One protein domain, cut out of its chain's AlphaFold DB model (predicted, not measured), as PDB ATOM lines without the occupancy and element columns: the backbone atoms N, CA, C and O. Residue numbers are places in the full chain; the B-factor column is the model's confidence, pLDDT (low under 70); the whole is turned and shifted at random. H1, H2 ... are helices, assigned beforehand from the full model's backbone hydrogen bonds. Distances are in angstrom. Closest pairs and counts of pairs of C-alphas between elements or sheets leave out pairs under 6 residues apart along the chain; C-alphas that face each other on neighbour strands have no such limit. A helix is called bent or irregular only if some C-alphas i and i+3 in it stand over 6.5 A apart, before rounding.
ATOM      1  N   ARG A  54      28.486 -16.431 -22.045       73.75
ATOM      2  CA  ARG A  54      28.679 -17.892 -21.908       73.75
ATOM      3  C   ARG A  54      29.328 -18.541 -23.131       73.75
ATOM      4  O   ARG A  54      29.828 -19.653 -23.019       73.75
ATOM      5  N   MET A  55      29.260 -17.900 -24.299       72.00
ATOM      6  CA  MET A  55      29.777 -18.463 -25.554       72.00
ATOM      7  C   MET A  55      31.243 -18.072 -25.813       72.00
ATOM      8  O   MET A  55      31.892 -18.680 -26.659       72.00
ATOM      9  N   GLN A  56      31.778 -17.089 -25.080       66.81
ATOM     10  CA  GLN A  56      33.187 -16.697 -25.120       66.81
ATOM     11  C   GLN A  56      34.015 -17.616 -24.212       66.81
ATOM     12  O   GLN A  56      34.133 -17.396 -23.012       66.81
ATOM     13  N   THR A  57      34.579 -18.675 -24.792       59.47
ATOM     14  CA  THR A  57      35.369 -19.691 -24.075       59.47
ATOM     15  C   THR A  57      36.865 -19.373 -23.970       59.47
ATOM     16  O   THR A  57      37.554 -20.029 -23.195       59.47
ATOM     17  N   LEU A  58      37.381 -18.388 -24.718       60.03
ATOM     18  CA  LEU A  58      38.817 -18.058 -24.775       60.03
ATOM     19  C   LEU A  58      39.129 -16.681 -24.167       60.03
ATOM     20  O   LEU A  58      39.866 -16.617 -23.189       60.03
ATOM     21  N   ASP A  59      38.492 -15.606 -24.640       60.44
ATOM     22  CA  ASP A  59      38.584 -14.271 -24.028       60.44
ATOM     23  C   ASP A  59      37.334 -13.997 -23.194       60.44
ATOM     24  O   ASP A  59      36.304 -13.561 -23.704       60.44
ATOM     25  N   HIS A  60      37.417 -14.282 -21.895       60.84
ATOM     26  CA  HIS A  60      36.283 -14.130 -20.979       60.84
ATOM     27  C   HIS A  60      35.886 -12.654 -20.780       60.84
ATOM     28  O   HIS A  60      34.753 -12.367 -20.384       60.84
ATOM     29  N   HIS A  61      36.795 -11.708 -21.058       63.06
ATOM     30  CA  HIS A  61      36.590 -10.274 -20.846       63.06
ATOM     31  C   HIS A  61      37.255  -9.448 -21.952       63.06
ATOM     32  O   HIS A  61      38.407  -9.700 -22.298       63.06
ATOM     33  N   SER A  62      36.591  -8.391 -22.439       70.81
ATOM     34  CA  SER A  62      37.335  -7.312 -23.099       70.81
ATOM     35  C   SER A  62      38.143  -6.561 -22.035       70.81
ATOM     36  O   SER A  62      37.655  -6.333 -20.923       70.81
ATOM     37  N   ALA A  63      39.385  -6.182 -22.353       71.81
ATOM     38  CA  ALA A  63      40.266  -5.480 -21.414       71.81
ATOM     39  C   ALA A  63      39.607  -4.212 -20.832       71.81
ATOM     40  O   ALA A  63      39.746  -3.917 -19.648       71.81
ATOM     41  N   GLU A  64      38.798  -3.530 -21.643       76.44
ATOM     42  CA  GLU A  64      38.025  -2.343 -21.275       76.44
ATOM     43  C   GLU A  64      36.946  -2.626 -20.206       76.44
ATOM     44  O   GLU A  64      36.798  -1.881 -19.234       76.44
ATOM     45  N   GLN A  65      36.213  -3.740 -20.327       75.00
ATOM     46  CA  GLN A  65      35.200  -4.142 -19.340       75.00
ATOM     47  C   GLN A  65      35.839  -4.523 -17.997       75.00
ATOM     48  O   GLN A  65      35.327  -4.168 -16.935       75.00
ATOM     49  N   ALA A  66      36.987  -5.202 -18.033       75.44
ATOM     50  CA  ALA A  66      37.729  -5.546 -16.823       75.44
ATOM     51  C   ALA A  66      38.322  -4.301 -16.135       75.44
ATOM     52  O   ALA A  66      38.281  -4.201 -14.905       75.44
ATOM     53  N   GLN A  67      38.837  -3.341 -16.911       78.25
ATOM     54  CA  GLN A  67      39.350  -2.070 -16.395       78.25
ATOM     55  C   GLN A  67      38.233  -1.233 -15.769       78.25
ATOM     56  O   GLN A  67      38.333  -0.868 -14.598       78.25
ATOM     57  N   SER A  68      37.132  -0.996 -16.488       79.69
ATOM     58  CA  SER A  68      35.999  -0.208 -15.976       79.69
ATOM     59  C   SER A  68      35.428  -0.763 -14.664       79.69
ATOM     60  O   SER A  68      35.123   0.015 -13.759       79.69
ATOM     61  N   PHE A  69      35.377  -2.088 -14.497       79.69
ATOM     62  CA  PHE A  69      34.940  -2.716 -13.247       79.69
ATOM     63  C   PHE A  69      35.933  -2.530 -12.082       79.69
ATOM     64  O   PHE A  69      35.516  -2.349 -10.937       79.69
ATOM     65  N   ARG A  70      37.250  -2.553 -12.344       79.94
ATOM     66  CA  ARG A  70      38.297  -2.487 -11.300       79.94
ATOM     67  C   ARG A  70      38.737  -1.067 -10.942       79.94
ATOM     68  O   ARG A  70      39.162  -0.860  -9.809       79.94
ATOM     69  N   THR A  71      38.546  -0.094 -11.836       79.75
ATOM     70  CA  THR A  71      38.933   1.323 -11.646       79.75
ATOM     71  C   THR A  71      38.502   1.904 -10.299       79.75
ATOM     72  O   THR A  71      39.274   2.579  -9.622       79.75
ATOM     73  N   HIS A  72      37.279   1.598  -9.869       79.31
ATOM     74  CA  HIS A  72      36.725   2.110  -8.620       79.31
ATOM     75  C   HIS A  72      37.305   1.387  -7.397       79.31
ATOM     76  O   HIS A  72      37.507   1.997  -6.349       79.31
ATOM     77  N   ARG A  73      37.591   0.085  -7.520       80.62
ATOM     78  CA  ARG A  73      38.129  -0.722  -6.421       80.62
ATOM     79  C   ARG A  73      39.565  -0.339  -6.102       80.62
ATOM     80  O   ARG A  73      39.912  -0.264  -4.927       80.62
ATOM     81  N   ASP A  74      40.367  -0.086  -7.128       76.38
ATOM     82  CA  ASP A  74      41.772   0.265  -6.948       76.38
ATOM     83  C   ASP A  74      41.878   1.622  -6.228       76.38
ATOM     84  O   ASP A  74      42.531   1.715  -5.190       76.38
ATOM     85  N   ALA A  75      41.107   2.634  -6.641       78.62
ATOM     86  CA  ALA A  75      41.058   3.924  -5.939       78.62
ATOM     87  C   ALA A  75      40.688   3.790  -4.445       78.62
ATOM     88  O   ALA A  75      41.318   4.408  -3.586       78.62
ATOM     89  N   PHE A  76      39.708   2.941  -4.113       81.12
ATOM     90  CA  PHE A  76      39.320   2.681  -2.721       81.12
ATOM     91  C   PHE A  76      40.387   1.915  -1.928       81.12
ATOM     92  O   PHE A  76      40.637   2.235  -0.764       81.12
ATOM     93  N   ALA A  77      41.028   0.918  -2.540       78.81
ATOM     94  CA  ALA A  77      42.068   0.115  -1.898       78.81
ATOM     95  C   ALA A  77      43.310   0.943  -1.526       78.81
ATOM     96  O   ALA A  77      44.028   0.596  -0.585       78.81
ATOM     97  N   HIS A  78      43.537   2.051  -2.232       77.69
ATOM     98  CA  HIS A  78      44.697   2.925  -2.056       77.69
ATOM     99  C   HIS A  78      44.387   4.232  -1.318       77.69
ATOM    100  O   HIS A  78      45.254   5.095  -1.208       77.69
ATOM    101  N   LEU A  79      43.188   4.360  -0.738       81.81
ATOM    102  CA  LEU A  79      42.798   5.542   0.037       81.81
ATOM    103  C   LEU A  79      43.709   5.775   1.257       81.81
ATOM    104  O   LEU A  79      43.943   6.913   1.659       81.81
ATOM    105  N   LYS A  80      44.232   4.696   1.856       83.12
ATOM    106  CA  LYS A  80      45.210   4.764   2.946       83.12
ATOM    107  C   LYS A  80      46.600   4.391   2.420       83.12
ATOM    108  O   LYS A  80      46.735   3.339   1.792       83.12
ATOM    109  N   PRO A  81      47.648   5.172   2.738       74.50
ATOM    110  CA  PRO A  81      49.002   4.842   2.323       74.50
ATOM    111  C   PRO A  81      49.461   3.536   2.980       74.50
ATOM    112  O   PRO A  81      49.540   3.429   4.206       74.50
ATOM    113  N   ASN A  82      49.796   2.561   2.143       77.75
ATOM    114  CA  ASN A  82      50.402   1.286   2.510       77.75
ATOM    115  C   ASN A  82      51.875   1.258   2.051       77.75
ATOM    116  O   ASN A  82      52.241   2.000   1.137       77.75
ATOM    117  N   PRO A  83      52.747   0.409   2.624       77.31
ATOM    118  CA  PRO A  83      54.134   0.282   2.164       77.31
ATOM    119  C   PRO A  83      54.246   0.003   0.654       77.31
ATOM    120  O   PRO A  83      55.089   0.592  -0.007       77.31
ATOM    121  N   ILE A  84      53.318  -0.789   0.105       71.88
ATOM    122  CA  ILE A  84      53.209  -1.109  -1.330       71.88
ATOM    123  C   ILE A  84      52.884   0.138  -2.168       71.88
ATOM    124  O   ILE A  84      53.443   0.333  -3.235       71.88
ATOM    125  N   THR A  85      52.025   1.038  -1.676       68.81
ATOM    126  CA  THR A  85      51.662   2.255  -2.429       68.81
ATOM    127  C   THR A  85      52.767   3.307  -2.466       68.81
ATOM    128  O   THR A  85      52.702   4.218  -3.280       68.81
ATOM    129  N   LYS A  86      53.757   3.205  -1.568       71.19
ATOM    130  CA  LYS A  86      54.922   4.104  -1.517       71.19
ATOM    131  C   LYS A  86      56.071   3.621  -2.403       71.19
ATOM    132  O   LYS A  86      57.094   4.294  -2.509       71.19
ATOM    133  N   GLU A  87      55.945   2.428  -2.971       82.31
ATOM    134  CA  GLU A  87      56.932   1.872  -3.878       82.31
ATOM    135  C   GLU A  87      56.889   2.612  -5.221       82.31
ATOM    136  O   GLU A  87      55.822   2.867  -5.783       82.31
ATOM    137  N   LYS A  88      58.065   2.933  -5.767       79.12
ATOM    138  CA  LYS A  88      58.192   3.649  -7.047       79.12
ATOM    139  C   LYS A  88      57.594   2.869  -8.221       79.12
ATOM    140  O   LYS A  88      57.059   3.467  -9.153       79.12
ATOM    141  N   ASP A  89      57.644   1.543  -8.155       78.94
ATOM    142  CA  ASP A  89      57.101   0.655  -9.184       78.94
ATOM    143  C   ASP A  89      55.571   0.708  -9.214       78.94
ATOM    144  O   ASP A  89      54.960   0.705 -10.289       78.94
ATOM    145  N   TYR A  90      54.951   0.856  -8.041       76.75
ATOM    146  CA  TYR A  90      53.517   1.061  -7.915       76.75
ATOM    147  C   TYR A  90      53.093   2.448  -8.428       76.75
ATOM    148  O   TYR A  90      52.116   2.547  -9.173       76.75
ATOM    149  N   GLU A  91      53.847   3.512  -8.129       79.69
ATOM    150  CA  GLU A  91      53.583   4.848  -8.693       79.69
ATOM    151  C   GLU A  91      53.660   4.848 -10.229       79.69
ATOM    152  O   GLU A  91      52.820   5.449 -10.904       79.69
ATOM    153  N   ALA A  92      54.644   4.144 -10.798       82.69
ATOM    154  CA  ALA A  92      54.782   3.985 -12.243       82.69
ATOM    155  C   ALA A  92      53.647   3.143 -12.851       82.69
ATOM    156  O   ALA A  92      53.204   3.421 -13.964       82.69
ATOM    157  N   PHE A  93      53.160   2.126 -12.138       80.88
ATOM    158  CA  PHE A  93      52.002   1.336 -12.552       80.88
ATOM    159  C   PHE A  93      50.703   2.147 -12.517       80.88
ATOM    160  O   PHE A  93      49.969   2.135 -13.504       80.88
ATOM    161  N   SER A  94      50.448   2.892 -11.440       78.62
ATOM    162  CA  SER A  94      49.252   3.733 -11.293       78.62
ATOM    163  C   SER A  94      49.161   4.788 -12.402       78.62
ATOM    164  O   SER A  94      48.113   4.926 -13.028       78.62
ATOM    165  N   LYS A  95      50.279   5.439 -12.749       80.62
ATOM    166  CA  LYS A  95      50.352   6.407 -13.862       80.62
ATOM    167  C   LYS A  95      50.105   5.814 -15.255       80.62
ATOM    168  O   LYS A  95      49.908   6.576 -16.187       80.62
ATOM    169  N   ARG A  96      50.182   4.488 -15.428       79.06
ATOM    170  CA  ARG A  96      49.882   3.813 -16.708       79.06
ATOM    171  C   ARG A  96      48.414   3.404 -16.841       79.06
ATOM    172  O   ARG A  96      47.990   3.071 -17.941       79.06
ATOM    173  N   GLN A  97      47.685   3.336 -15.728       70.00
ATOM    174  CA  GLN A  97      46.290   2.879 -15.668       70.00
ATOM    175  C   GLN A  97      45.281   4.040 -15.721       70.00
ATOM    176  O   GLN A  97      44.100   3.797 -15.967       70.00
ATOM    177  N   HIS A  98      45.738   5.272 -15.473       59.84
ATOM    178  CA  HIS A  98      44.979   6.525 -15.556       59.84
ATOM    179  C   HIS A  98      45.489   7.375 -16.716       59.84
ATOM    180  O   HIS A  98      44.651   8.078 -17.321       59.84
TER     181      HIS A  98
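AT A GLANCE: This is residues 54 to 98 of the 98 residues of the protein "Aste57867_16679 protein" of Aphanomyces stellatus (UniProt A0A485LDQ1). The printed part is an open hook of two helices that do not pack on each other: a free tail leads into the longer helix H1, a link turns the course round, and the shorter helix H2 folds back with a gap between it and H1. The tail and H1 make most of the length. There are 45 residues printed, with two named helices, H1 then H2 along the chain, and no named strand; the class is all helix. The whole is only just loose, close to extended, with a radius of gyration of the C-alphas of 13.8 A, and its outline is a rod spanning 41 by 18 by 16 A.

IN THESE COORDINATES: The printed part begins at Arg 54, with its C-alpha at (28.679, -17.892, -21.908). H1, residues 63 to 77, runs 20.4 A from C-alpha 63 at (40.266, -5.480, -21.414) to C-alpha 77 at (42.068, 0.115, -1.898). H1 is irregular, but only just: C-alphas 69 and 72 are 6.9 A apart. H2, residues 88 to 97, runs 14.7 A and ends with C-alpha 97 at (46.290, 2.879, -15.668).

HOW THE PARTS SIT: Residues 54 to 66, of which 63 to 66 belong to H1, stand free. A short link of 10 residues joins H1 to H2, and its residues 78 to 84 stand free. H1 and H2 are apart, with no C-alpha of the one within 8 A of the other. Residues 86 to 93, of which 88 to 93 belong to H2, also stand free. Of the O i to N i+4 pairs, 9 of 11 in H1 and 5 of 6 in H2 are within hydrogen-bond range.

THE WHOLE: The two C-alphas farthest apart are those of Met 55 and Lys 86, at 41.5 A. The printed part has no cut and ends at His 98, the chain's last residue. The mean pLDDT of the printed part is 74.9, and residues 56 to 61, 85 and 98 are under 70.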